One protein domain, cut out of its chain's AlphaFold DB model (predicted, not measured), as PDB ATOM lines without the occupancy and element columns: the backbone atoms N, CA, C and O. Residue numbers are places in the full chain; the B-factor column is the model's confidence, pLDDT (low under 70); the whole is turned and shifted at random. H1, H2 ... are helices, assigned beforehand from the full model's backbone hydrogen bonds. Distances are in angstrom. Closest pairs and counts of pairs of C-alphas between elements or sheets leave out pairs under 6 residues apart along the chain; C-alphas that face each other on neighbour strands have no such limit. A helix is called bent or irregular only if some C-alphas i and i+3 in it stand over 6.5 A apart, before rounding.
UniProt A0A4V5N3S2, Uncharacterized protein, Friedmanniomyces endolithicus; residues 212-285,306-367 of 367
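What this domain is: This is residues 212 to 285 and 306 to 367 of the 367 residues of an uncharacterized protein of Friedmanniomyces endolithicus (UniProt A0A4V5N3S2). Helix H5 runs through the core, between an antiparallel pair, H1 and H4, that crosses it on one side, and H6 and H7, which pack nearly in line with it on the other. H2 packs beside residues 314 to 318 of H5, and H3 reaches away at one end of the longest axis. The printed part has 136 residues with seven named helices, H1 to H7 in chain order, and no named strand; the class is all helix. It is compact, with a radius of gyration of the C-alphas of 14.6 A and spans of 46 by 34 by 23 A.

How they stand to each other: H1, residues 212 to 226, touches H4, residues 263 to 283, at a shallow tilt of 18 degrees, opposite ways; their closest C-alphas, Leu 223 and Ala 268, are 5.0 A apart. H5, residues 308 to 327, is the hub and touches the six other helices. Residues 308 to 311 of H5 touch H1, closest at the C-alphas of Leu 220 and Cys 311, 6.5 A. H2, residues 229 to 240, touches H5 with residues 229 to 233 alone, closest at the C-alphas of Leu 229 and Phe 314, 7.4 A. H3, residues 247 to 260, only just touches H5, with 3 pairs of C-alphas within 8 A, closest at Val 260 and Gly 322, 6.5 A. H4 touches H5 at a steep tilt of 51 degrees, closest at the C-alphas of Ala 272 and Ser 315, 4.3 A. H5, H6, residues 332 to 345, and H7, residues 352 to 361, form an up and down bundle, each running against the one before. H5 and H6 are a helical hairpin at 4 degrees, with the C-alphas of Trp 320 and Arg 334 closest, 5.2 A. H6 and H7 are another, at 16 degrees, closest at the C-alphas of Ile 342 and Ile 357, 5.2 A. H1 and H7 are apart. Every O i to N i+4 pair is within hydrogen-bond range in H1, H4, H6 and H7, against 6 of 8 in H2, 9 of 10 in H3 and 13 of 16 in H5.

Where its parts are: H1 begins at C-alpha 212, (-37.516, 9.938, -4.927), and is 21.3 A long. H2 is irregular, with C-alphas 234 and 237 7.0 A apart. H3 is 20.7 A, H4 30.2 A, H5 28.3 A and H6 20.0 A long. H7 ends at C-alpha 361, (-60.998, -3.196, -2.935).

The domain as a whole: The C-alphas farthest apart, Ala 247 and Met 285, are 48.5 A apart. Residues 286 to 305 are not printed, and C-alphas 285 and 306 are 20.2 A apart across the cut. Of the links printed whole, none is long. The mean pLDDT of the printed part is 88.6; residues 242 to 250, 284 to 285, 329 to 330 and 367 are under 70.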
ATOM      1  N   PHE A 212     -36.374  10.822  -5.188       90.19
ATOM      2  CA  PHE A 212     -37.516   9.938  -4.927       90.19
ATOM      3  C   PHE A 212     -38.321   9.580  -6.195       90.19
ATOM      4  O   PHE A 212     -38.507   8.388  -6.450       90.19
ATOM      5  N   PRO A 213     -38.734  10.528  -7.064       92.44
ATOM      6  CA  PRO A 213     -39.464  10.177  -8.285       92.44
ATOM      7  C   PRO A 213     -38.627   9.345  -9.270       92.44
ATOM      8  O   PRO A 213     -39.145   8.446  -9.929       92.44
ATOM      9  N   SER A 214     -37.318   9.600  -9.362       92.12
ATOM     10  CA  SER A 214     -36.418   8.787 -10.192       92.12
ATOM     11  C   SER A 214     -36.296   7.358  -9.658       92.12
ATOM     12  O   SER A 214     -36.308   6.406 -10.435       92.12
ATOM     13  N   MET A 215     -36.221   7.199  -8.335       94.25
ATOM     14  CA  MET A 215     -36.156   5.893  -7.680       94.25
ATOM     15  C   MET A 215     -37.437   5.084  -7.890       94.25
ATOM     16  O   MET A 215     -37.373   3.884  -8.147       94.25
ATOM     17  N   LEU A 216     -38.608   5.722  -7.873       95.88
ATOM     18  CA  LEU A 216     -39.857   5.041  -8.221       95.88
ATOM     19  C   LEU A 216     -39.824   4.483  -9.651       95.88
ATOM     20  O   LEU A 216     -40.189   3.326  -9.856       95.88
ATOM     21  N   ILE A 217     -39.331   5.260 -10.624       96.12
ATOM     22  CA  ILE A 217     -39.157   4.797 -12.012       96.12
ATOM     23  C   ILE A 217     -38.149   3.644 -12.080       96.12
ATOM     24  O   ILE A 217     -38.415   2.654 -12.760       96.12
ATOM     25  N   TYR A 218     -37.031   3.738 -11.356       96.31
ATOM     26  CA  TYR A 218     -36.029   2.674 -11.269       96.31
ATOM     27  C   TYR A 218     -36.648   1.351 -10.806       96.31
ATOM     28  O   TYR A 218     -36.547   0.335 -11.493       96.31
ATOM     29  N   HIS A 219     -37.349   1.360  -9.671       97.62
ATOM     30  CA  HIS A 219     -37.977   0.147  -9.157       97.62
ATOM     31  C   HIS A 219     -39.087  -0.345 -10.091       97.62
ATOM     32  O   HIS A 219     -39.165  -1.541 -10.351       97.62
ATOM     33  N   LEU A 220     -39.904   0.550 -10.655       97.19
ATOM     34  CA  LEU A 220     -40.977   0.175 -11.577       97.19
ATOM     35  C   LEU A 220     -40.446  -0.478 -12.861       97.19
ATOM     36  O   LEU A 220     -41.047  -1.422 -13.370       97.19
ATOM     37  N   MET A 221     -39.315  -0.004 -13.377       96.25
ATOM     38  CA  MET A 221     -38.667  -0.594 -14.542       96.25
ATOM     39  C   MET A 221     -38.153  -2.006 -14.242       96.25
ATOM     40  O   MET A 221     -38.370  -2.907 -15.050       96.25
ATOM     41  N   HIS A 222     -37.587  -2.233 -13.051       96.75
ATOM     42  CA  HIS A 222     -37.250  -3.581 -12.582       96.75
ATOM     43  C   HIS A 222     -38.486  -4.473 -12.469       96.75
ATOM     44  O   HIS A 222     -38.471  -5.588 -12.985       96.75
ATOM     45  N   LEU A 223     -39.592  -3.984 -11.892       96.06
ATOM     46  CA  LEU A 223     -40.852  -4.739 -11.884       96.06
ATOM     47  C   LEU A 223     -41.247  -5.145 -13.307       96.06
ATOM     48  O   LEU A 223     -41.525  -6.310 -13.563       96.06
ATOM     49  N   ARG A 224     -41.194  -4.210 -14.258       93.38
ATOM     50  CA  ARG A 224     -41.569  -4.467 -15.651       93.38
ATOM     51  C   ARG A 224     -40.642  -5.467 -16.354       93.38
ATOM     52  O   ARG A 224     -41.113  -6.219 -17.204       93.38
ATOM     53  N   LEU A 225     -39.349  -5.486 -16.029       93.69
ATOM     54  CA  LEU A 225     -38.378  -6.447 -16.571       93.69
ATOM     55  C   LEU A 225     -38.590  -7.861 -16.029       93.69
ATOM     56  O   LEU A 225     -38.381  -8.837 -16.744       93.69
ATOM     57  N   LYS A 226     -38.991  -7.974 -14.762       93.81
ATOM     58  CA  LYS A 226     -39.125  -9.261 -14.076       93.81
ATOM     59  C   LYS A 226     -40.507  -9.873 -14.217       93.81
ATOM     60  O   LYS A 226     -40.612 -11.097 -14.193       93.81
ATOM     61  N   VAL A 227     -41.545  -9.045 -14.357       92.75
ATOM     62  CA  VAL A 227     -42.922  -9.517 -14.450       92.75
ATOM     63  C   VAL A 227     -43.753  -8.862 -15.559       92.75
ATOM     64  O   VAL A 227     -43.670  -7.666 -15.844       92.75
ATOM     65  N   ASN A 228     -44.628  -9.664 -16.167       91.81
ATOM     66  CA  ASN A 228     -45.729  -9.210 -17.000       91.81
ATOM     67  C   ASN A 228     -46.855  -8.631 -16.116       91.81
ATOM     68  O   ASN A 228     -47.714  -9.356 -15.615       91.81
ATOM     69  N   LEU A 229     -46.819  -7.311 -15.905       91.62
ATOM     70  CA  LEU A 229     -47.807  -6.588 -15.095       91.62
ATOM     71  C   LEU A 229     -49.231  -6.667 -15.674       91.62
ATOM     72  O   LEU A 229     -50.175  -6.755 -14.895       91.62
ATOM     73  N   ASP A 230     -49.386  -6.686 -17.003       90.19
ATOM     74  CA  ASP A 230     -50.691  -6.817 -17.675       90.19
ATOM     75  C   ASP A 230     -51.362  -8.146 -17.312       90.19
ATOM     76  O   ASP A 230     -52.533  -8.189 -16.937       90.19
ATOM     77  N   PHE A 231     -50.582  -9.231 -17.380       89.50
ATOM     78  CA  PHE A 231     -51.032 -10.572 -17.016       89.50
ATOM     79  C   PHE A 231     -51.482 -10.618 -15.553       89.50
ATOM     80  O   PHE A 231     -52.616 -10.998 -15.276       89.50
ATOM     81  N   LEU A 232     -50.654 -10.122 -14.624       91.44
ATOM     82  CA  LEU A 232     -51.011 -10.074 -13.202       91.44
ATOM     83  C   LEU A 232     -52.276  -9.242 -12.938       91.44
ATOM     84  O   LEU A 232     -53.107  -9.623 -12.123       91.44
ATOM     85  N   GLN A 233     -52.458  -8.110 -13.623       91.19
ATOM     86  CA  GLN A 233     -53.665  -7.294 -13.460       91.19
ATOM     87  C   GLN A 233     -54.923  -8.006 -13.957       91.19
ATOM     88  O   GLN A 233     -55.950  -7.975 -13.277       91.19
ATOM     89  N   LYS A 234     -54.859  -8.639 -15.132       89.44
ATOM     90  CA  LYS A 234     -55.996  -9.360 -15.725       89.44
ATOM     91  C   LYS A 234     -56.374 -10.590 -14.906       89.44
ATOM     92  O   LYS A 234     -57.560 -10.832 -14.690       89.44
ATOM     93  N   SER A 235     -55.380 -11.308 -14.391       89.31
ATOM     94  CA  SER A 235     -55.589 -12.520 -13.604       89.31
ATOM     95  C   SER A 235     -55.932 -12.259 -12.135       89.31
ATOM     96  O   SER A 235     -56.299 -13.193 -11.428       89.31
ATOM     97  N   ALA A 236     -55.878 -11.012 -11.649       89.12
ATOM     98  CA  ALA A 236     -56.132 -10.693 -10.239       89.12
ATOM     99  C   ALA A 236     -57.513 -11.159  -9.753       89.12
ATOM    100  O   ALA A 236     -57.627 -11.723  -8.667       89.12
ATOM    101  N   ARG A 237     -58.554 -10.992 -10.580       82.31
ATOM    102  CA  ARG A 237     -59.923 -11.435 -10.254       82.31
ATOM    103  C   ARG A 237     -60.120 -12.944 -10.370       82.31
ATOM    104  O   ARG A 237     -60.961 -13.505  -9.677       82.31
ATOM    105  N   GLN A 238     -59.387 -13.606 -11.263       79.25
ATOM    106  CA  GLN A 238     -59.405 -15.068 -11.328       79.25
ATOM    107  C   GLN A 238     -58.726 -15.644 -10.084       79.25
ATOM    108  O   GLN A 238     -59.221 -16.591  -9.501       79.25
ATOM    109  N   PHE A 239     -57.658 -15.000  -9.612       76.19
ATOM    110  CA  PHE A 239     -56.874 -15.456  -8.469       76.19
ATOM    111  C   PHE A 239     -57.583 -15.339  -7.109       76.19
ATOM    112  O   PHE A 239     -57.198 -16.014  -6.151       76.19
ATOM    113  N   THR A 240     -58.591 -14.470  -6.985       74.81
ATOM    114  CA  THR A 240     -59.425 -14.373  -5.773       74.81
ATOM    115  C   THR A 240     -60.505 -15.445  -5.712       74.81
ATOM    116  O   THR A 240     -60.930 -15.820  -4.617       74.81
ATOM    117  N   ASN A 241     -60.940 -15.955  -6.864       73.19
ATOM    118  CA  ASN A 241     -61.980 -16.965  -6.947       73.19
ATOM    119  C   ASN A 241     -61.333 -18.357  -6.981       73.19
ATOM    120  O   ASN A 241     -60.421 -18.584  -7.772       73.19
ATOM    121  N   PRO A 242     -61.761 -19.313  -6.138       64.88
ATOM    122  CA  PRO A 242     -61.304 -20.689  -6.288       64.88
ATOM    123  C   PRO A 242     -61.682 -21.185  -7.693       64.88
ATOM    124  O   PRO A 242     -62.778 -20.850  -8.157       64.88
ATOM    125  N   PRO A 243     -60.812 -21.963  -8.367       63.22
ATOM    126  CA  PRO A 243     -61.089 -22.445  -9.714       63.22
ATOM    127  C   PRO A 243     -62.430 -23.173  -9.701       63.22
ATOM    128  O   PRO A 243     -62.624 -24.122  -8.932       63.22
ATOM    129  N   SER A 244     -63.378 -22.719 -10.521       61.03
ATOM    130  CA  SER A 244     -64.563 -23.526 -10.761       61.03
ATOM    131  C   SER A 244     -64.107 -24.789 -11.501       61.03
ATOM    132  O   SER A 244     -63.072 -24.784 -12.165       61.03
ATOM    133  N   HIS A 245     -64.820 -25.911 -11.373       58.06
ATOM    134  CA  HIS A 245     -64.398 -27.224 -11.900       58.06
ATOM    135  C   HIS A 245     -64.276 -27.317 -13.443       58.06
ATOM    136  O   HIS A 245     -64.297 -28.413 -14.004       58.06
ATOM    137  N   THR A 246     -64.164 -26.201 -14.163       64.69
ATOM    138  CA  THR A 246     -63.883 -26.190 -15.595       64.69
ATOM    139  C   THR A 246     -62.390 -26.433 -15.848       64.69
ATOM    140  O   THR A 246     -61.515 -25.840 -15.218       64.69
ATOM    141  N   ALA A 247     -62.079 -27.331 -16.788       64.38
ATOM    142  CA  ALA A 247     -60.701 -27.738 -17.074       64.38
ATOM    143  C   ALA A 247     -59.790 -26.563 -17.498       64.38
ATOM    144  O   ALA A 247     -58.608 -26.557 -17.162       64.38
ATOM    145  N   ASN A 248     -60.334 -25.539 -18.169       65.00
ATOM    146  CA  ASN A 248     -59.549 -24.383 -18.617       65.00
ATOM    147  C   ASN A 248     -59.107 -23.474 -17.457       65.00
ATOM    148  O   ASN A 248     -57.939 -23.090 -17.418       65.00
ATOM    149  N   GLU A 249     -59.976 -23.188 -16.483       65.00
ATOM    150  CA  GLU A 249     -59.633 -22.324 -15.336       65.00
ATOM    151  C   GLU A 249     -58.554 -22.948 -14.445       65.00
ATOM    152  O   GLU A 249     -57.695 -22.242 -13.921       65.00
ATOM    153  N   SER A 250     -58.539 -24.281 -14.332       67.06
ATOM    154  CA  SER A 250     -57.491 -24.984 -13.586       67.06
ATOM    155  C   SER A 250     -56.092 -24.794 -14.190       67.06
ATOM    156  O   SER A 250     -55.118 -24.694 -13.448       67.06
ATOM    157  N   SER A 251     -55.995 -24.661 -15.521       79.50
ATOM    158  CA  SER A 251     -54.713 -24.508 -16.220       79.50
ATOM    159  C   SER A 251     -54.120 -23.101 -16.097       79.50
ATOM    160  O   SER A 251     -52.928 -22.959 -15.835       79.50
ATOM    161  N   GLU A 252     -54.937 -22.048 -16.217       78.81
ATOM    162  CA  GLU A 252     -54.481 -20.656 -16.063       78.81
ATOM    163  C   GLU A 252     -54.011 -20.380 -14.633       78.81
ATOM    164  O   GLU A 252     -53.004 -19.704 -14.405       78.81
ATOM    165  N   HIS A 253     -54.722 -20.957 -13.666       81.31
ATOM    166  CA  HIS A 253     -54.404 -20.849 -12.253       81.31
ATOM    167  C   HIS A 253     -53.071 -21.522 -11.899       81.31
ATOM    168  O   HIS A 253     -52.244 -20.933 -11.204       81.31
ATOM    169  N   GLU A 254     -52.813 -22.716 -12.440       84.12
ATOM    170  CA  GLU A 254     -51.530 -23.409 -12.282       84.12
ATOM    171  C   GLU A 254     -50.372 -22.620 -12.917       84.12
ATOM    172  O   GLU A 254     -49.298 -22.497 -12.321       84.12
ATOM    173  N   ILE A 255     -50.588 -22.028 -14.099       85.75
ATOM    174  CA  ILE A 255     -49.600 -21.155 -14.752       85.75
ATOM    175  C   ILE A 255     -49.267 -19.966 -13.849       85.75
ATOM    176  O   ILE A 255     -48.091 -19.659 -13.651       85.75
ATOM    177  N   LEU A 256     -50.282 -19.317 -13.279       87.38
ATOM    178  CA  LEU A 256     -50.103 -18.173 -12.393       87.38
ATOM    179  C   LEU A 256     -49.388 -18.550 -11.089       87.38
ATOM    180  O   LEU A 256     -48.472 -17.839 -10.683       87.38
ATOM    181  N   GLU A 257     -49.737 -19.675 -10.459       86.88
ATOM    182  CA  GLU A 257     -49.017 -20.166  -9.278       86.88
ATOM    183  C   GLU A 257     -47.541 -20.448  -9.586       86.88
ATOM    184  O   GLU A 257     -46.653 -19.994  -8.862       86.88
ATOM    185  N   ASN A 258     -47.264 -21.172 -10.672       87.44
ATOM    186  CA  ASN A 258     -45.897 -21.487 -11.093       87.44
ATOM    187  C   ASN A 258     -45.102 -20.219 -11.416       87.44
ATOM    188  O   ASN A 258     -43.909 -20.127 -11.122       87.44
ATOM    189  N   TYR A 259     -45.772 -19.228 -11.993       87.69
ATOM    190  CA  TYR A 259     -45.197 -17.933 -12.292       87.69
ATOM    191  C   TYR A 259     -44.839 -17.140 -11.024       87.69
ATOM    192  O   TYR A 259     -43.726 -16.618 -10.929       87.69
ATOM    193  N   VAL A 260     -45.732 -17.102 -10.028       90.69
ATOM    194  CA  VAL A 260     -45.504 -16.442  -8.726       90.69
ATOM    195  C   VAL A 260     -44.382 -17.123  -7.934       90.69
ATOM    196  O   VAL A 260     -43.562 -16.435  -7.337       90.69
ATOM    197  N   ARG A 261     -44.256 -18.454  -8.007       90.25
ATOM    198  CA  ARG A 261     -43.139 -19.209  -7.395       90.25
ATOM    199  C   ARG A 261     -41.801 -19.046  -8.137       90.25
ATOM    200  O   ARG A 261     -40.770 -19.578  -7.726       90.25
ATOM    201  N   GLY A 262     -41.795 -18.354  -9.277       90.88
ATOM    202  CA  GLY A 262     -40.619 -18.195 -10.121       90.88
ATOM    203  C   GLY A 262     -39.545 -17.286  -9.512       90.88
ATOM    204  O   GLY A 262     -39.823 -16.280  -8.861       90.88
ATOM    205  N   ARG A 263     -38.270 -17.561  -9.825       92.88
ATOM    206  CA  ARG A 263     -37.128 -16.738  -9.368       92.88
ATOM    207  C   ARG A 263     -37.248 -15.261  -9.763       92.88
ATOM    208  O   ARG A 263     -36.848 -14.391  -8.996       92.88
ATOM    209  N   LEU A 264     -37.757 -14.969 -10.961       92.19
ATOM    210  CA  LEU A 264     -37.935 -13.586 -11.421       92.19
ATOM    211  C   LEU A 264     -38.989 -12.855 -10.587       92.19
ATOM    212  O   LEU A 264     -38.794 -11.689 -10.247       92.19
ATOM    213  N   PHE A 265     -40.053 -13.554 -10.191       94.62
ATOM    214  CA  PHE A 265     -41.086 -12.998  -9.331       94.62
ATOM    215  C   PHE A 265     -40.535 -12.640  -7.945       94.62
ATOM    216  O   PHE A 265     -40.806 -11.549  -7.455       94.62
ATOM    217  N   ALA A 266     -39.670 -13.473  -7.356       95.56
ATOM    218  CA  ALA A 266     -38.995 -13.143  -6.096       95.56
ATOM    219  C   ALA A 266     -38.156 -11.848  -6.181       95.56
ATOM    220  O   ALA A 266     -38.123 -11.059  -5.238       95.56
ATOM    221  N   VAL A 267     -37.516 -11.578  -7.327       95.88
ATOM    222  CA  VAL A 267     -36.803 -10.305  -7.543       95.88
ATOM    223  C   VAL A 267     -37.788  -9.139  -7.661       95.88
ATOM    224  O   VAL A 267     -37.597  -8.106  -7.020       95.88
ATOM    225  N   ALA A 268     -38.877  -9.301  -8.420       96.81
ATOM    226  CA  ALA A 268     -39.943  -8.298  -8.487       96.81
ATOM    227  C   ALA A 268     -40.541  -7.991  -7.104       96.81
ATOM    228  O   ALA A 268     -40.748  -6.826  -6.773       96.81
ATOM    229  N   MET A 269     -40.762  -9.013  -6.278       97.38
ATOM    230  CA  MET A 269     -41.239  -8.874  -4.906       97.38
ATOM    231  C   MET A 269     -40.334  -7.962  -4.079       97.38
ATOM    232  O   MET A 269     -40.818  -7.030  -3.438       97.38
ATOM    233  N   TRP A 270     -39.019  -8.177  -4.146       97.50
ATOM    234  CA  TRP A 270     -38.052  -7.336  -3.443       97.50
ATOM    235  C   TRP A 270     -38.153  -5.865  -3.873       97.50
ATOM    236  O   TRP A 270     -38.247  -4.975  -3.027       97.50
ATOM    237  N   HIS A 271     -38.217  -5.590  -5.183       98.00
ATOM    238  CA  HIS A 271     -38.370  -4.216  -5.678       98.00
ATOM    239  C   HIS A 271     -39.714  -3.595  -5.283       98.00
ATOM    240  O   HIS A 271     -39.750  -2.402  -4.981       98.00
ATOM    241  N   ALA A 272     -40.796  -4.375  -5.268       98.25
ATOM    242  CA  ALA A 272     -42.121  -3.923  -4.855       98.25
ATOM    243  C   ALA A 272     -42.138  -3.543  -3.368       98.25
ATOM    244  O   ALA A 272     -42.629  -2.474  -3.004       98.25
ATOM    245  N   GLN A 273     -41.546  -4.373  -2.508       97.62
ATOM    246  CA  GLN A 273     -41.413  -4.093  -1.078       97.62
ATOM    247  C   GLN A 273     -40.543  -2.860  -0.825       97.62
ATOM    248  O   GLN A 273     -40.963  -1.967  -0.093       97.62
ATOM    249  N   ALA A 274     -39.382  -2.756  -1.482       97.12
ATOM    250  CA  ALA A 274     -38.522  -1.577  -1.393       97.12
ATOM    251  C   ALA A 274     -39.276  -0.300  -1.806       97.12
ATOM    252  O   ALA A 274     -39.226   0.711  -1.109       97.12
ATOM    253  N   MET A 275     -40.049  -0.363  -2.894       96.88
ATOM    254  CA  MET A 275     -40.875   0.750  -3.353       96.88
ATOM    255  C   MET A 275     -41.959   1.131  -2.336       96.88
ATOM    256  O   MET A 275     -42.124   2.313  -2.036       96.88
ATOM    257  N   LEU A 276     -42.679   0.159  -1.768       96.88
ATOM    258  CA  LEU A 276     -43.698   0.415  -0.746       96.88
ATOM    259  C   LEU A 276     -43.102   1.005   0.537       96.88
ATOM    260  O   LEU A 276     -43.741   1.875   1.131       96.88
ATOM    261  N   SER A 277     -41.909   0.570   0.951       95.62
ATOM    262  CA  SER A 277     -41.180   1.141   2.091       95.62
ATOM    263  C   SER A 277     -40.776   2.590   1.827       95.62
ATOM    264  O   SER A 277     -41.115   3.465   2.620       95.62
ATOM    265  N   MET A 278     -40.183   2.885   0.663       94.06
ATOM    266  CA  MET A 278     -39.848   4.263   0.277       94.06
ATOM    267  C   MET A 278     -41.089   5.162   0.250       94.06
ATOM    268  O   MET A 278     -41.070   6.279   0.764       94.06
ATOM    269  N   VAL A 279     -42.201   4.688  -0.324       94.44
ATOM    270  CA  VAL A 279     -43.458   5.447  -0.329       94.44
ATOM    271  C   VAL A 279     -43.971   5.664   1.092       94.44
ATOM    272  O   VAL A 279     -44.477   6.739   1.394       94.44
ATOM    273  N   GLN A 280     -43.851   4.682   1.983       93.19
ATOM    274  CA  GLN A 280     -44.240   4.849   3.383       93.19
ATOM    275  C   GLN A 280     -43.384   5.879   4.104       93.19
ATOM    276  O   GLN A 280     -43.924   6.664   4.864       93.19
ATOM    277  N   GLU A 281     -42.088   5.943   3.856       90.12
ATOM    278  CA  GLU A 281     -41.235   6.959   4.480       90.12
ATOM    279  C   GLU A 281     -41.608   8.373   4.006       90.12
ATOM    280  O   GLU A 281     -41.659   9.309   4.802       90.12
ATOM    281  N   ASN A 282     -41.980   8.508   2.730       87.44
ATOM    282  CA  ASN A 282     -42.211   9.798   2.080       87.44
ATOM    283  C   ASN A 282     -43.682  10.290   2.137       87.44
ATOM    284  O   ASN A 282     -43.945  11.489   2.186       87.44
ATOM    285  N   VAL A 283     -44.663   9.382   2.175       85.25
ATOM    286  CA  VAL A 283     -46.119   9.666   2.267       85.25
ATOM    287  C   VAL A 283     -46.670   9.355   3.671       85.25
ATOM    288  O   VAL A 283     -47.752   9.807   4.061       85.25
ATOM    289  N   GLY A 284     -45.959   8.530   4.445       65.69
ATOM    290  CA  GLY A 284     -46.404   7.954   5.718       65.69
ATOM    291  C   GLY A 284     -46.368   8.896   6.917       65.69
ATOM    292  O   GLY A 284     -47.118   8.654   7.868       65.69
ATOM    293  N   MET A 285     -45.568   9.964   6.872       62.88
ATOM    294  CA  MET A 285     -45.346  10.847   8.018       62.88
ATOM    295  C   MET A 285     -46.644  11.548   8.467       62.88
ATOM    296  O   MET A 285     -47.232  12.304   7.690       62.88
ATOM    297  N   PRO A 306     -46.737  11.980 -11.291       93.88
ATOM    298  CA  PRO A 306     -47.802  11.245 -11.985       93.88
ATOM    299  C   PRO A 306     -47.756   9.717 -11.843       93.88
ATOM    300  O   PRO A 306     -48.798   9.065 -11.852       93.88
ATOM    301  N   HIS A 307     -46.558   9.140 -11.709       95.62
ATOM    302  CA  HIS A 307     -46.351   7.694 -11.603       95.62
ATOM    303  C   HIS A 307     -46.505   7.137 -10.178       95.62
ATOM    304  O   HIS A 307     -46.640   5.924 -10.031       95.62
ATOM    305  N   LEU A 308     -46.518   7.971  -9.129       96.50
ATOM    306  CA  LEU A 308     -46.624   7.520  -7.733       96.50
ATOM    307  C   LEU A 308     -47.839   6.605  -7.463       96.50
ATOM    308  O   LEU A 308     -47.642   5.522  -6.912       96.50
ATOM    309  N   PRO A 309     -49.082   6.953  -7.859       96.75
ATOM    310  CA  PRO A 309     -50.227   6.071  -7.620       96.75
ATOM    311  C   PRO A 309     -50.111   4.718  -8.341       96.75
ATOM    312  O   PRO A 309     -50.523   3.698  -7.798       96.75
ATOM    313  N   TYR A 310     -49.504   4.687  -9.529       97.56
ATOM    314  CA  TYR A 310     -49.266   3.452 -10.284       97.56
ATOM    315  C   TYR A 310     -48.219   2.572  -9.596       97.56
ATOM    316  O   TYR A 310     -48.411   1.370  -9.454       97.56
ATOM    317  N   CYS A 311     -47.138   3.189  -9.117       97.69
ATOM    318  CA  CYS A 311     -46.076   2.546  -8.350       97.69
ATOM    319  C   CYS A 311     -46.624   1.837  -7.103       97.69
ATOM    320  O   CYS A 311     -46.322   0.665  -6.872       97.69
ATOM    321  N   ILE A 312     -47.497   2.512  -6.345       98.06
ATOM    322  CA  ILE A 312     -48.173   1.913  -5.184       98.06
ATOM    323  C   ILE A 312     -49.062   0.752  -5.621       98.06
ATOM    324  O   ILE A 312     -48.989  -0.321  -5.028       98.06
ATOM    325  N   TYR A 313     -49.891   0.953  -6.647       97.94
ATOM    326  CA  TYR A 313     -50.822  -0.066  -7.120       97.94
ATOM    327  C   TYR A 313     -50.100  -1.339  -7.593       97.94
ATOM    328  O   TYR A 313     -50.389  -2.421  -7.085       97.94
ATOM    329  N   PHE A 314     -49.119  -1.218  -8.493       97.75
ATOM    330  CA  PHE A 314     -48.372  -2.368  -9.015       97.75
ATOM    331  C   PHE A 314     -47.578  -3.086  -7.926       97.75
ATOM    332  O   PHE A 314     -47.597  -4.312  -7.863       97.75
ATOM    333  N   SER A 315     -46.924  -2.338  -7.034       98.31
ATOM    334  CA  SER A 315     -46.164  -2.947  -5.939       98.31
ATOM    335  C   SER A 315     -47.068  -3.657  -4.938       98.31
ATOM    336  O   SER A 315     -46.727  -4.738  -4.473       98.31
ATOM    337  N   THR A 316     -48.243  -3.087  -4.647       98.00
ATOM    338  CA  THR A 316     -49.253  -3.738  -3.798       98.00
ATOM    339  C   THR A 316     -49.746  -5.028  -4.444       98.00
ATOM    340  O   THR A 316     -49.840  -6.042  -3.764       98.00
ATOM    341  N   LEU A 317     -50.020  -5.014  -5.752       96.50
ATOM    342  CA  LEU A 317     -50.479  -6.199  -6.474       96.50
ATOM    343  C   LEU A 317     -49.436  -7.324  -6.427       96.50
ATOM    344  O   LEU A 317     -49.773  -8.457  -6.102       96.50
ATOM    345  N   ILE A 318     -48.165  -7.009  -6.692       96.75
ATOM    346  CA  ILE A 318     -47.067  -7.982  -6.620       96.75
ATOM    347  C   ILE A 318     -46.915  -8.522  -5.198       96.75
ATOM    348  O   ILE A 318     -46.881  -9.736  -5.022       96.75
ATOM    349  N   ALA A 319     -46.880  -7.646  -4.191       96.31
ATOM    350  CA  ALA A 319     -46.780  -8.051  -2.791       96.31
ATOM    351  C   ALA A 319     -47.937  -8.972  -2.374       96.31
ATOM    352  O   ALA A 319     -47.710 -10.032  -1.796       96.31
ATOM    353  N   TRP A 320     -49.165  -8.631  -2.763       95.06
ATOM    354  CA  TRP A 320     -50.348  -9.450  -2.523       95.06
ATOM    355  C   TRP A 320     -50.270 -10.838  -3.177       95.06
ATOM    356  O   TRP A 320     -50.685 -11.825  -2.562       95.06
ATOM    357  N   TYR A 321     -49.717 -10.930  -4.390       93.56
ATOM    358  CA  TYR A 321     -49.462 -12.209  -5.047       93.56
ATOM    359  C   TYR A 321     -48.439 -13.055  -4.283       93.56
ATOM    360  O   TYR A 321     -48.701 -14.228  -4.046       93.56
ATOM    361  N   GLY A 322     -47.312 -12.498  -3.833       92.88
ATOM    362  CA  GLY A 322     -46.322 -13.302  -3.095       92.88
ATOM    363  C   GLY A 322     -46.777 -13.742  -1.709       92.88
ATOM    364  O   GLY A 322     -46.425 -14.833  -1.274       92.88
ATOM    365  N   GLU A 323     -47.623 -12.965  -1.032       90.69
ATOM    366  CA  GLU A 323     -48.198 -13.397   0.248       90.69
ATOM    367  C   GLU A 323     -49.063 -14.666   0.108       90.69
ATOM    368  O   GLU A 323     -49.189 -15.439   1.062       90.69
ATOM    369  N   SER A 324     -49.615 -14.936  -1.082       79.38
ATOM    370  CA  SER A 324     -50.360 -16.176  -1.349       79.38
ATOM    371  C   SER A 324     -49.501 -17.440  -1.267       79.38
ATOM    372  O   SER A 324     -50.000 -18.477  -0.830       79.38
ATOM    373  N   GLU A 325     -48.212 -17.348  -1.604       75.19
ATOM    374  CA  GLU A 325     -47.273 -18.467  -1.515       75.19
ATOM    375  C   GLU A 325     -46.969 -18.813  -0.052       75.19
ATOM    376  O   GLU A 325     -46.987 -19.980   0.332       75.19
ATOM    377  N   ASN A 326     -46.761 -17.790   0.781       75.12
ATOM    378  CA  ASN A 326     -46.328 -17.963   2.168       75.12
ATOM    379  C   ASN A 326     -47.448 -18.428   3.107       75.12
ATOM    380  O   ASN A 326     -47.180 -19.040   4.140       75.12
ATOM    381  N   SER A 327     -48.699 -18.083   2.798       74.88
ATOM    382  CA  SER A 327     -49.797 -18.163   3.769       74.88
ATOM    383  C   SER A 327     -51.119 -18.712   3.218       74.88
ATOM    384  O   SER A 327     -52.100 -18.825   3.957       74.88
ATOM    385  N   GLY A 328     -51.142 -19.120   1.946       70.00
ATOM    386  CA  GLY A 328     -52.296 -19.725   1.287       70.00
ATOM    387  C   GLY A 328     -53.355 -18.722   0.810       70.00
ATOM    388  O   GLY A 328     -53.197 -17.500   0.878       70.00
ATOM    389  N   TYR A 329     -54.472 -19.249   0.295       66.44
ATOM    390  CA  TYR A 329     -55.490 -18.460  -0.412       66.44
ATOM    391  C   TYR A 329     -56.191 -17.400   0.446       66.44
ATOM    392  O   TYR A 329     -56.485 -16.319  -0.054       66.44
ATOM    393  N   ARG A 330     -56.425 -17.673   1.732       68.94
ATOM    394  CA  ARG A 330     -57.148 -16.778   2.651       68.94
ATOM    395  C   ARG A 330     -56.274 -16.417   3.839       68.94
ATOM    396  O   ARG A 330     -56.437 -16.953   4.931       68.94
ATOM    397  N   SER A 331     -55.323 -15.528   3.599       80.12
ATOM    398  CA  SER A 331     -54.395 -15.075   4.626       80.12
ATOM    399  C   SER A 331     -54.654 -13.634   5.028       80.12
ATOM    400  O   SER A 331     -54.751 -12.746   4.183       80.12
ATOM    401  N   LEU A 332     -54.651 -13.392   6.339       84.19
ATOM    402  CA  LEU A 332     -54.702 -12.051   6.920       84.19
ATOM    403  C   LEU A 332     -53.555 -11.155   6.425       84.19
ATOM    404  O   LEU A 332     -53.728  -9.940   6.338       84.19
ATOM    405  N   ALA A 333     -52.399 -11.735   6.079       87.31
ATOM    406  CA  ALA A 333     -51.262 -10.991   5.540       87.31
ATOM    407  C   ALA A 333     -51.557 -10.425   4.140       87.31
ATOM    408  O   ALA A 333     -51.218  -9.274   3.852       87.31
ATOM    409  N   ARG A 334     -52.279 -11.184   3.300       88.69
ATOM    410  CA  ARG A 334     -52.721 -10.726   1.971       88.69
ATOM    411  C   ARG A 334     -53.662  -9.534   2.087       88.69
ATOM    412  O   ARG A 334     -53.450  -8.513   1.434       88.69
ATOM    413  N   ASP A 335     -54.655  -9.635   2.964       91.75
ATOM    414  CA  ASP A 335     -55.614  -8.553   3.194       91.75
ATOM    415  C   ASP A 335     -54.930  -7.319   3.789       91.75
ATOM    416  O   ASP A 335     -55.246  -6.186   3.417       91.75
ATOM    417  N   ALA A 336     -53.963  -7.517   4.691       93.25
ATOM    418  CA  ALA A 336     -53.166  -6.435   5.259       93.25
ATOM    419  C   ALA A 336     -52.370  -5.683   4.181       93.25
ATOM    420  O   ALA A 336     -52.349  -4.451   4.203       93.25
ATOM    421  N   CYS A 337     -51.792  -6.396   3.209       94.25
ATOM    422  CA  CYS A 337     -51.090  -5.798   2.072       94.25
ATOM    423  C   CYS A 337     -52.021  -4.899   1.239       94.25
ATOM    424  O   CYS A 337     -51.724  -3.722   1.012       94.25
ATOM    425  N   ILE A 338     -53.202  -5.406   0.866       95.69
ATOM    426  CA  ILE A 338     -54.207  -4.638   0.117       95.69
ATOM    427  C   ILE A 338     -54.666  -3.406   0.908       95.69
ATOM    428  O   ILE A 338     -54.680  -2.287   0.384       95.69
ATOM    429  N   LYS A 339     -54.984  -3.576   2.198       96.12
ATOM    430  CA  LYS A 339     -55.388  -2.482   3.097       96.12
ATOM    431  C   LYS A 339     -54.289  -1.421   3.225       96.12
ATOM    432  O   LYS A 339     -54.588  -0.224   3.238       96.12
ATOM    433  N   GLN A 340     -53.019  -1.825   3.273       95.88
ATOM    434  CA  GLN A 340     -51.874  -0.915   3.289       95.88
ATOM    435  C   GLN A 340     -51.758  -0.119   1.986       95.88
ATOM    436  O   GLN A 340     -51.614   1.104   2.051       95.88
ATOM    437  N   GLY A 341     -51.884  -0.769   0.825       97.00
ATOM    438  CA  GLY A 341     -51.896  -0.096  -0.476       97.00
ATOM    439  C   GLY A 341     -53.036   0.917  -0.599       97.00
ATOM    440  O   GLY A 341     -52.804   2.075  -0.953       97.00
ATOM    441  N   ILE A 342     -54.254   0.534  -0.195       97.50
ATOM    442  CA  ILE A 342     -55.422   1.431  -0.129       97.50
ATOM    443  C   ILE A 342     -55.136   2.642   0.765       97.50
ATOM    444  O   ILE A 342     -55.437   3.775   0.387       97.50
ATOM    445  N   ARG A 343     -54.533   2.428   1.941       96.44
ATOM    446  CA  ARG A 343     -54.181   3.506   2.876       96.44
ATOM    447  C   ARG A 343     -53.163   4.475   2.276       96.44
ATOM    448  O   ARG A 343     -53.298   5.677   2.488       96.44
ATOM    449  N   LEU A 344     -52.154   3.982   1.557       95.88
ATOM    450  CA  LEU A 344     -51.150   4.826   0.901       95.88
ATOM    451  C   LEU A 344     -51.761   5.635  -0.246       95.88
ATOM    452  O   LEU A 344     -51.583   6.848  -0.298       95.88
ATOM    453  N   LEU A 345     -52.546   4.991  -1.114       96.31
ATOM    454  CA  LEU A 345     -53.263   5.669  -2.197       96.31
ATOM    455  C   LEU A 345     -54.251   6.712  -1.669       96.31
ATOM    456  O   LEU A 345     -54.392   7.778  -2.261       96.31
ATOM    457  N   GLY A 346     -54.913   6.434  -0.541       94.50
ATOM    458  CA  GLY A 346     -55.877   7.339   0.086       94.50
ATOM    459  C   GLY A 346     -55.269   8.646   0.601       94.50
ATOM    460  O   GLY A 346     -56.007   9.596   0.845       94.50
ATOM    461  N   ARG A 347     -53.938   8.709   0.745       92.62
ATOM    462  CA  ARG A 347     -53.207   9.928   1.122       92.62
ATOM    463  C   ARG A 347     -52.856  10.814  -0.070       92.62
ATOM    464  O   ARG A 347     -52.483  11.965   0.132       92.62
ATOM    465  N   LEU A 348     -52.965  10.296  -1.292       91.94
ATOM    466  CA  LEU A 348     -52.667  11.051  -2.504       91.94
ATOM    467  C   LEU A 348     -53.854  11.928  -2.904       91.94
ATOM    468  O   LEU A 348     -55.019  11.550  -2.759       91.94
ATOM    469  N   LYS A 349     -53.558  13.097  -3.470       89.44
ATOM    470  CA  LYS A 349     -54.571  14.019  -4.006       89.44
ATOM    471  C   LYS A 349     -54.945  13.666  -5.439       89.44
ATOM    472  O   LYS A 349     -56.061  13.962  -5.871       89.44
ATOM    473  N   ILE A 350     -54.032  13.021  -6.168       89.69
ATOM    474  CA  ILE A 350     -54.240  12.632  -7.562       89.69
ATOM    475  C   ILE A 350     -55.433  11.672  -7.686       89.69
ATOM    476  O   ILE A 350     -55.529  10.647  -7.015       89.69
ATOM    477  N   ARG A 351     -56.336  11.969  -8.622       90.12
ATOM    478  CA  ARG A 351     -57.596  11.234  -8.802       90.12
ATOM    479  C   ARG A 351     -57.443   9.791  -9.247       90.12
ATOM    480  O   ARG A 351     -58.240   8.963  -8.813       90.12
ATOM    481  N   VAL A 352     -56.440   9.472 -10.064       94.31
ATOM    482  CA  VAL A 352     -56.179   8.082 -10.469       94.31
ATOM    483  C   VAL A 352     -55.940   7.165  -9.262       94.31
ATOM    484  O   VAL A 352     -56.321   5.999  -9.304       94.31
ATOM    485  N   ALA A 353     -55.451   7.696  -8.131       95.25
ATOM    486  CA  ALA A 353     -55.324   6.928  -6.894       95.25
ATOM    487  C   ALA A 353     -56.675   6.370  -6.416       95.25
ATOM    488  O   ALA A 353     -56.737   5.237  -5.953       95.25
ATOM    489  N   ARG A 354     -57.779   7.113  -6.596       94.19
ATOM    490  CA  ARG A 354     -59.132   6.637  -6.257       94.19
ATOM    491  C   ARG A 354     -59.561   5.461  -7.125       94.19
ATOM    492  O   ARG A 354     -60.196   4.547  -6.616       94.19
ATOM    493  N   VAL A 355     -59.198   5.471  -8.408       94.69
ATOM    494  CA  VAL A 355     -59.469   4.350  -9.321       94.69
ATOM    495  C   VAL A 355     -58.724   3.104  -8.847       94.69
ATOM    496  O   VAL A 355     -59.324   2.040  -8.736       94.69
ATOM    497  N   PHE A 356     -57.451   3.244  -8.470       96.75
ATOM    498  CA  PHE A 356     -56.669   2.130  -7.933       96.75
ATOM    499  C   PHE A 356     -57.153   1.640  -6.568       96.75
ATOM    500  O   PHE A 356     -57.132   0.438  -6.329       96.75
ATOM    501  N   ILE A 357     -57.652   2.520  -5.695       97.12
ATOM    502  CA  ILE A 357     -58.298   2.103  -4.440       97.12
ATOM    503  C   ILE A 357     -59.500   1.205  -4.730       97.12
ATOM    504  O   ILE A 357     -59.648   0.176  -4.080       97.12
ATOM    505  N   LEU A 358     -60.352   1.586  -5.686       95.56
ATOM    506  CA  LEU A 358     -61.507   0.772  -6.068       95.56
ATOM    507  C   LEU A 358     -61.059  -0.578  -6.635       95.56
ATOM    508  O   LEU A 358     -61.539  -1.604  -6.170       95.56
ATOM    509  N   ALA A 359     -60.075  -0.586  -7.538       94.69
ATOM    510  CA  ALA A 359     -59.531  -1.818  -8.108       94.69
ATOM    511  C   ALA A 359     -58.919  -2.755  -7.049       94.69
ATOM    512  O   ALA A 359     -59.082  -3.964  -7.137       94.69
ATOM    513  N   LEU A 360     -58.234  -2.218  -6.034       95.94
ATOM    514  CA  LEU A 360     -57.694  -3.019  -4.930       95.94
ATOM    515  C   LEU A 360     -58.789  -3.533  -3.986       95.94
ATOM    516  O   LEU A 360     -58.661  -4.631  -3.455       95.94
ATOM    517  N   ARG A 361     -59.863  -2.763  -3.768       95.12
ATOM    518  CA  ARG A 361     -60.998  -3.196  -2.935       95.12
ATOM    519  C   ARG A 361     -61.734  -4.386  -3.529       95.12
ATOM    520  O   ARG A 361     -62.158  -5.237  -2.768       95.12
ATOM    521  N   GLU A 362     -61.827  -4.467  -4.854       92.25
ATOM    522  CA  GLU A 362     -62.396  -5.631  -5.549       92.25
ATOM    523  C   GLU A 362     -61.615  -6.934  -5.297       92.25
ATOM    524  O   GLU A 362     -62.113  -8.007  -5.620       92.25
ATOM    525  N   LEU A 363     -60.392  -6.857  -4.756       91.12
ATOM    526  CA  LEU A 363     -59.585  -8.030  -4.408       91.12
ATOM    527  C   LEU A 363     -59.785  -8.501  -2.962       91.12
ATOM    528  O   LEU A 363     -59.283  -9.566  -2.602       91.12
ATOM    529  N   LEU A 364     -60.463  -7.709  -2.126       90.00
ATOM    530  CA  LEU A 364     -60.831  -8.125  -0.776       90.00
ATOM    531  C   LEU A 364     -62.071  -9.030  -0.844       90.00
ATOM    532  O   LEU A 364     -62.924  -8.810  -1.703       90.00
ATOM    533  N   PRO A 365     -62.188 -10.037   0.038       81.19
ATOM    534  CA  PRO A 365     -63.414 -10.822   0.141       81.19
ATOM    535  C   PRO A 365     -64.602  -9.917   0.504       81.19
ATOM    536  O   PRO A 365     -64.443  -8.999   1.311       81.19
ATOM    537  N   ASP A 366     -65.773 -10.186  -0.084       73.25
ATOM    538  CA  ASP A 366     -67.029  -9.538   0.310       73.25
ATOM    539  C   ASP A 366     -67.285  -9.831   1.802       73.25
ATOM    540  O   ASP A 366     -67.329 -10.999   2.204       73.25
ATOM    541  N   GLU A 367     -67.380  -8.776   2.623       53.09
ATOM    542  CA  GLU A 367     -67.732  -8.864   4.052       53.09
ATOM    543  C   GLU A 367     -69.222  -9.158   4.266       53.09
ATOM    544  O   GLU A 367     -70.064  -8.546   3.565       53.09
TER     545      GLU A 367